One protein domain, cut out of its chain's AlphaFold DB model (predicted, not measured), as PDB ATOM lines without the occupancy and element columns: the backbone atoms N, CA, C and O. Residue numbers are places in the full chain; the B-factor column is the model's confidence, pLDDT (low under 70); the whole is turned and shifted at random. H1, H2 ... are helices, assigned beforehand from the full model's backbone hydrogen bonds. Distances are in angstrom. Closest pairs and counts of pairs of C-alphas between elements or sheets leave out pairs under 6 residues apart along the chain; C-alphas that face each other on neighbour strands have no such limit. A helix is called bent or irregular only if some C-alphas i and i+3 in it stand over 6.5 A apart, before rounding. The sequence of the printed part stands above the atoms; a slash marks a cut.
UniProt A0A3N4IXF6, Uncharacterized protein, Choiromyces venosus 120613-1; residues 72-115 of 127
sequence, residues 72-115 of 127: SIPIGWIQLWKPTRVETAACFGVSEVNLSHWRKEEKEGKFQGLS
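What this domain is: This is residues 72 to 115 of the 127 residues of an uncharacterized protein of Choiromyces venosus 120613-1 (UniProt A0A3N4IXF6). The printed part is a loose, open arch: the longer helix H2 makes one leg, the short helix H1 sits at the top and meets the first turn of H2 in a near right-angled corner, and residues 72 to 84, with no named element, make the other leg. Residues 74 to 79, on that leg, stick out as a hook, and the last residues of H2 stick out at the foot of its own leg. There are 44 residues printed, with two named helices, H1 then H2, and no named strand. The class is all helix, though only 20 of the 44 residues are in named elements. The outline is flat, spanning 35 by 25 by 14 A, and the whole is loose, with a radius of gyration of the C-alphas of 13.4 A.

How they stand to each other: Start at H2, residues 96 to 107, and look back to H1, residues 85 to 92. The two touch, and H2 does so with residues 96 to 99 alone. Their closest C-alphas, those of Ala 89 and Glu 96, are 5.5 A apart. Their lines stand about perpendicular, at 79 degrees. In H1 and H2 every O i to N i+4 pair is within hydrogen-bond range.

Where its parts are: Find C-alpha 96 at (-38.609, -52.394, -22.660); from there H2 runs 16.8 A to C-alpha 107 at (-42.686, -36.290, -25.260). Go back to C-alpha 85 at (-35.033, -50.844, -27.964), where H1 begins; it runs 10.8 A to Phe 92. Neither helix is bent.

The domain as a whole: The C-alphas farthest apart are those of Trp 77 and Lys 110, at 34.8 A. Residues 74 to 79 stand free, as do residues 103 to 109, of which 103 to 107 belong to H2. The link from H1 to H2 is tight, and the printed part has no cut. Mean pLDDT of the printed part is 71.0; residues 72 to 81 and 112 to 115 are under 70.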
ATOM      1  N   SER A  72     -26.096 -42.172 -33.103       51.62
ATOM      2  CA  SER A  72     -24.811 -42.415 -33.742       51.62
ATOM      3  C   SER A  72     -24.015 -41.129 -33.935       51.62
ATOM      4  O   SER A  72     -24.107 -40.522 -35.002       51.62
ATOM      5  N   ILE A  73     -23.317 -40.665 -32.890       46.69
ATOM      6  CA  ILE A  73     -22.438 -39.494 -33.011       46.69
ATOM      7  C   ILE A  73     -21.628 -39.703 -34.297       46.69
ATOM      8  O   ILE A  73     -21.012 -40.767 -34.424       46.69
ATOM      9  N   PRO A  74     -21.671 -38.777 -35.271       41.09
ATOM     10  CA  PRO A  74     -20.921 -38.933 -36.503       41.09
ATOM     11  C   PRO A  74     -19.437 -38.783 -36.167       41.09
ATOM     12  O   PRO A  74     -18.863 -37.700 -36.221       41.09
ATOM     13  N   ILE A  75     -18.814 -39.883 -35.755       46.88
ATOM     14  CA  ILE A  75     -17.370 -40.005 -35.616       46.88
ATOM     15  C   ILE A  75     -16.874 -40.414 -37.009       46.88
ATOM     16  O   ILE A  75     -16.687 -41.589 -37.317       46.88
ATOM     17  N   GLY A  76     -16.753 -39.426 -37.898       55.12
ATOM     18  CA  GLY A  76     -16.349 -39.637 -39.292       55.12
ATOM     19  C   GLY A  76     -17.415 -40.329 -40.158       55.12
ATOM     20  O   GLY A  76     -18.610 -40.124 -39.973       55.12
ATOM     21  N   TRP A  77     -16.974 -41.130 -41.136       49.44
ATOM     22  CA  TRP A  77     -17.833 -41.851 -42.100       49.44
ATOM     23  C   TRP A  77     -18.486 -43.115 -41.519       49.44
ATOM     24  O   TRP A  77     -19.201 -43.834 -42.217       49.44
ATOM     25  N   ILE A  78     -18.235 -43.412 -40.244       50.09
ATOM     26  CA  ILE A  78     -18.783 -44.583 -39.572       50.09
ATOM     27  C   ILE A  78     -20.116 -44.165 -38.961       50.09
ATOM     28  O   ILE A  78     -20.180 -43.538 -37.904       50.09
ATOM     29  N   GLN A  79     -21.200 -44.514 -39.644       53.34
ATOM     30  CA  GLN A  79     -22.531 -44.449 -39.066       53.34
ATOM     31  C   GLN A  79     -22.596 -45.536 -37.988       53.34
ATOM     32  O   GLN A  79     -22.755 -46.716 -38.296       53.34
ATOM     33  N   LEU A  80     -22.396 -45.163 -36.718       57.56
ATOM     34  CA  LEU A  80     -22.633 -46.094 -35.615       57.56
ATOM     35  C   LEU A  80     -24.062 -46.624 -35.753       57.56
ATOM     36  O   LEU A  80     -24.983 -45.892 -36.115       57.56
ATOM     37  N   TRP A  81     -24.259 -47.915 -35.556       67.50
ATOM     38  CA  TRP A  81     -25.589 -48.475 -35.699       67.50
ATOM     39  C   TRP A  81     -26.490 -47.957 -34.574       67.50
ATOM     40  O   TRP A  81     -26.062 -47.848 -33.424       67.50
ATOM     41  N   LYS A  82     -27.727 -47.580 -34.914       71.94
ATOM     42  CA  LYS A  82     -28.686 -47.109 -33.917       71.94
ATOM     43  C   LYS A  82     -29.133 -48.308 -33.076       71.94
ATOM     44  O   LYS A  82     -29.723 -49.221 -33.659       71.94
ATOM     45  N   PRO A  83     -28.917 -48.301 -31.750       75.44
ATOM     46  CA  PRO A  83     -29.297 -49.429 -30.917       75.44
ATOM     47  C   PRO A  83     -30.811 -49.626 -30.958       75.44
ATOM     48  O   PRO A  83     -31.604 -48.674 -30.904       75.44
ATOM     49  N   THR A  84     -31.231 -50.883 -31.053       81.31
ATOM     50  CA  THR A  84     -32.641 -51.237 -30.927       81.31
ATOM     51  C   THR A  84     -33.109 -51.030 -29.485       81.31
ATOM     52  O   THR A  84     -32.329 -50.928 -28.533       81.31
ATOM     53  N   ARG A  85     -34.430 -50.961 -29.301       80.25
ATOM     54  CA  ARG A  85     -35.033 -50.844 -27.964       80.25
ATOM     55  C   ARG A  85     -34.659 -52.030 -27.070       80.25
ATOM     56  O   ARG A  85     -34.375 -51.822 -25.896       80.25
ATOM     57  N   VAL A  86     -34.626 -53.231 -27.649       78.94
ATOM     58  CA  VAL A  86     -34.254 -54.486 -26.981       78.94
ATOM     59  C   VAL A  86     -32.817 -54.416 -26.472       78.94
ATOM     60  O   VAL A  86     -32.537 -54.752 -25.328       78.94
ATOM     61  N   GLU A  87     -31.896 -53.921 -27.294       79.38
ATOM     62  CA  GLU A  87     -30.487 -53.818 -26.910       79.38
ATOM     63  C   GLU A  87     -30.242 -52.740 -25.878       79.38
ATOM     64  O   GLU A  87     -29.414 -52.922 -24.994       79.38
ATOM     65  N   THR A  88     -30.981 -51.635 -25.956       77.75
ATOM     66  CA  THR A  88     -30.924 -50.607 -24.917       77.75
ATOM     67  C   THR A  88     -31.417 -51.182 -23.588       77.75
ATOM     68  O   THR A  88     -30.729 -51.073 -22.577       77.75
ATOM     69  N   ALA A  89     -32.563 -51.868 -23.601       78.62
ATOM     70  CA  ALA A  89     -33.110 -52.563 -22.439       78.62
ATOM     71  C   ALA A  89     -32.109 -53.567 -21.847       78.62
ATOM     72  O   ALA A  89     -31.837 -53.535 -20.648       78.62
ATOM     73  N   ALA A  90     -31.503 -54.406 -22.689       77.62
ATOM     74  CA  ALA A  90     -30.511 -55.391 -22.271       77.62
ATOM     75  C   ALA A  90     -29.225 -54.745 -21.728       77.62
ATOM     76  O   ALA A  90     -28.688 -55.201 -20.723       77.62
ATOM     77  N   CYS A  91     -28.747 -53.668 -22.358       74.00
ATOM     78  CA  CYS A  91     -27.530 -52.964 -21.959       74.00
ATOM     79  C   CYS A  91     -27.653 -52.348 -20.560       74.00
ATOM     80  O   CYS A  91     -26.704 -52.404 -19.778       74.00
ATOM     81  N   PHE A  92     -28.827 -51.808 -20.228       74.06
ATOM     82  CA  PHE A  92     -29.072 -51.172 -18.934       74.06
ATOM     83  C   PHE A  92     -29.799 -52.065 -17.917       74.06
ATOM     84  O   PHE A  92     -29.971 -51.669 -16.764       74.06
ATOM     85  N   GLY A  93     -30.210 -53.276 -18.305       75.94
ATOM     86  CA  GLY A  93     -30.985 -54.175 -17.445       75.94
ATOM     87  C   GLY A  93     -32.363 -53.611 -17.083       75.94
ATOM     88  O   GLY A  93     -32.853 -53.823 -15.973       75.94
ATOM     89  N   VAL A  94     -32.973 -52.855 -17.997       76.94
ATOM     90  CA  VAL A  94     -34.283 -52.214 -17.823       76.94
ATOM     91  C   VAL A  94     -35.295 -52.878 -18.748       76.94
ATOM     92  O   VAL A  94     -34.961 -53.300 -19.850       76.94
ATOM     93  N   SER A  95     -36.554 -52.988 -18.314       80.31
ATOM     94  CA  SER A  95     -37.602 -53.532 -19.175       80.31
ATOM     95  C   SER A  95     -37.886 -52.599 -20.350       80.31
ATOM     96  O   SER A  95     -37.906 -51.370 -20.230       80.31
ATOM     97  N   GLU A  96     -38.201 -53.180 -21.503       80.00
ATOM     98  CA  GLU A  96     -38.609 -52.394 -22.660       80.00
ATOM     99  C   GLU A  96     -39.825 -51.515 -22.348       80.00
ATOM    100  O   GLU A  96     -39.938 -50.398 -22.865       80.00
ATOM    101  N   VAL A  97     -40.752 -52.009 -21.522       82.31
ATOM    102  CA  VAL A  97     -41.968 -51.301 -21.096       82.31
ATOM    103  C   VAL A  97     -41.617 -49.973 -20.425       82.31
ATOM    104  O   VAL A  97     -42.188 -48.943 -20.794       82.31
ATOM    105  N   ASN A  98     -40.617 -49.970 -19.541       82.88
ATOM    106  CA  ASN A  98     -40.126 -48.761 -18.881       82.88
ATOM    107  C   ASN A  98     -39.541 -47.762 -19.884       82.88
ATOM    108  O   ASN A  98     -39.903 -46.588 -19.842       82.88
ATOM    109  N   LEU A  99     -38.736 -48.221 -20.851       81.06
ATOM    110  CA  LEU A  99     -38.191 -47.350 -21.903       81.06
ATOM    111  C   LEU A  99     -39.292 -46.681 -22.739       81.06
ATOM    112  O   LEU A  99     -39.206 -45.495 -23.059       81.06
ATOM    113  N   SER A 100     -40.364 -47.408 -23.070       84.19
ATOM    114  CA  SER A 100     -41.520 -46.812 -23.756       84.19
ATOM    115  C   SER A 100     -42.263 -45.810 -22.891       84.19
ATOM    116  O   SER A 100     -42.698 -44.776 -23.400       84.19
ATOM    117  N   HIS A 101     -42.430 -46.112 -21.605       84.50
ATOM    118  CA  HIS A 101     -43.074 -45.207 -20.666       84.50
ATOM    119  C   HIS A 101     -42.284 -43.902 -20.551       84.50
ATOM    120  O   HIS A 101     -42.850 -42.829 -20.740       84.50
ATOM    121  N   TRP A 102     -40.967 -43.972 -20.356       85.25
ATOM    122  CA  TRP A 102     -40.132 -42.777 -20.245       85.25
ATOM    123  C   TRP A 102     -40.095 -41.980 -21.543       85.25
ATOM    124  O   TRP A 102     -40.100 -40.758 -21.500       85.25
ATOM    125  N   ARG A 103     -40.154 -42.630 -22.710       82.88
ATOM    126  CA  ARG A 103     -40.271 -41.910 -23.986       82.88
ATOM    127  C   ARG A 103     -41.592 -41.150 -24.119       82.88
ATOM    128  O   ARG A 103     -41.634 -40.116 -24.783       82.88
ATOM    129  N   LYS A 104     -42.682 -41.645 -23.524       85.50
ATOM    130  CA  LYS A 104     -43.936 -40.881 -23.422       85.50
ATOM    131  C   LYS A 104     -43.770 -39.707 -22.459       85.50
ATOM    132  O   LYS A 104     -44.105 -38.595 -22.838       85.50
ATOM    133  N   GLU A 105     -43.167 -39.934 -21.288       83.12
ATOM    134  CA  GLU A 105     -42.868 -38.871 -20.315       83.12
ATOM    135  C   GLU A 105     -42.007 -37.747 -20.930       83.12
ATOM    136  O   GLU A 105     -42.288 -36.568 -20.727       83.12
ATOM    137  N   GLU A 106     -41.003 -38.099 -21.737       80.50
ATOM    138  CA  GLU A 106     -40.155 -37.153 -22.471       80.50
ATOM    139  C   GLU A 106     -40.964 -36.322 -23.476       80.50
ATOM    140  O   GLU A 106     -40.853 -35.097 -23.495       80.50
ATOM    141  N   LYS A 107     -41.812 -36.972 -24.288       81.12
ATOM    142  CA  LYS A 107     -42.686 -36.290 -25.260       81.12
ATOM    143  C   LYS A 107     -43.721 -35.384 -24.598       81.12
ATOM    144  O   LYS A 107     -44.078 -34.360 -25.170       81.12
ATOM    145  N   GLU A 108     -44.183 -35.751 -23.407       83.38
ATOM    146  CA  GLU A 108     -45.054 -34.934 -22.555       83.38
ATOM    147  C   GLU A 108     -44.309 -33.753 -21.913       83.38
ATOM    148  O   GLU A 108     -44.923 -32.931 -21.239       83.38
ATOM    149  N   GLY A 109     -42.990 -33.652 -22.107       77.81
ATOM    150  CA  GLY A 109     -42.172 -32.575 -21.567       77.81
ATOM    151  C   GLY A 109     -41.846 -32.730 -20.082       77.81
ATOM    152  O   GLY A 109     -41.307 -31.800 -19.493       77.81
ATOM    153  N   LYS A 110     -42.084 -33.898 -19.467       76.88
ATOM    154  CA  LYS A 110     -41.809 -34.136 -18.032       76.88
ATOM    155  C   LYS A 110     -40.326 -34.038 -17.663       76.88
ATOM    156  O   LYS A 110     -39.994 -34.001 -16.482       76.88
ATOM    157  N   PHE A 111     -39.445 -34.014 -18.663       70.62
ATOM    158  CA  PHE A 111     -37.999 -33.853 -18.500       70.62
ATOM    159  C   PHE A 111     -37.483 -32.475 -18.961       70.62
ATOM    160  O   PHE A 111     -36.278 -32.232 -18.919       70.62
ATOM    161  N   GLN A 112     -38.360 -31.562 -19.405       62.28
ATOM    162  CA  GLN A 112     -37.975 -30.196 -19.778       62.28
ATOM    163  C   GLN A 112     -37.549 -29.400 -18.535       62.28
ATOM    164  O   GLN A 112     -38.209 -29.456 -17.502       62.28
ATOM    165  N   GLY A 113     -36.437 -28.663 -18.629       57.09
ATOM    166  CA  GLY A 113     -35.868 -27.886 -17.516       57.09
ATOM    167  C   GLY A 113     -34.792 -28.615 -16.702       57.09
ATOM    168  O   GLY A 113     -34.086 -27.982 -15.927       57.09
ATOM    169  N   LEU A 114     -34.581 -29.913 -16.937       56.97
ATOM    170  CA  LEU A 114     -33.453 -30.671 -16.385       56.97
ATOM    171  C   LEU A 114     -32.240 -30.534 -17.310       56.97
ATOM    172  O   LEU A 114     -31.742 -31.507 -17.878       56.97
ATOM    173  N   SER A 115     -31.820 -29.288 -17.532       42.31
ATOM    174  CA  SER A 115     -30.517 -29.016 -18.128       42.31
ATOM    175  C   SER A 115     -29.423 -29.325 -17.097       42.31
ATOM    176  O   SER A 115     -29.705 -29.487 -15.911       42.31
TER     177      SER A 115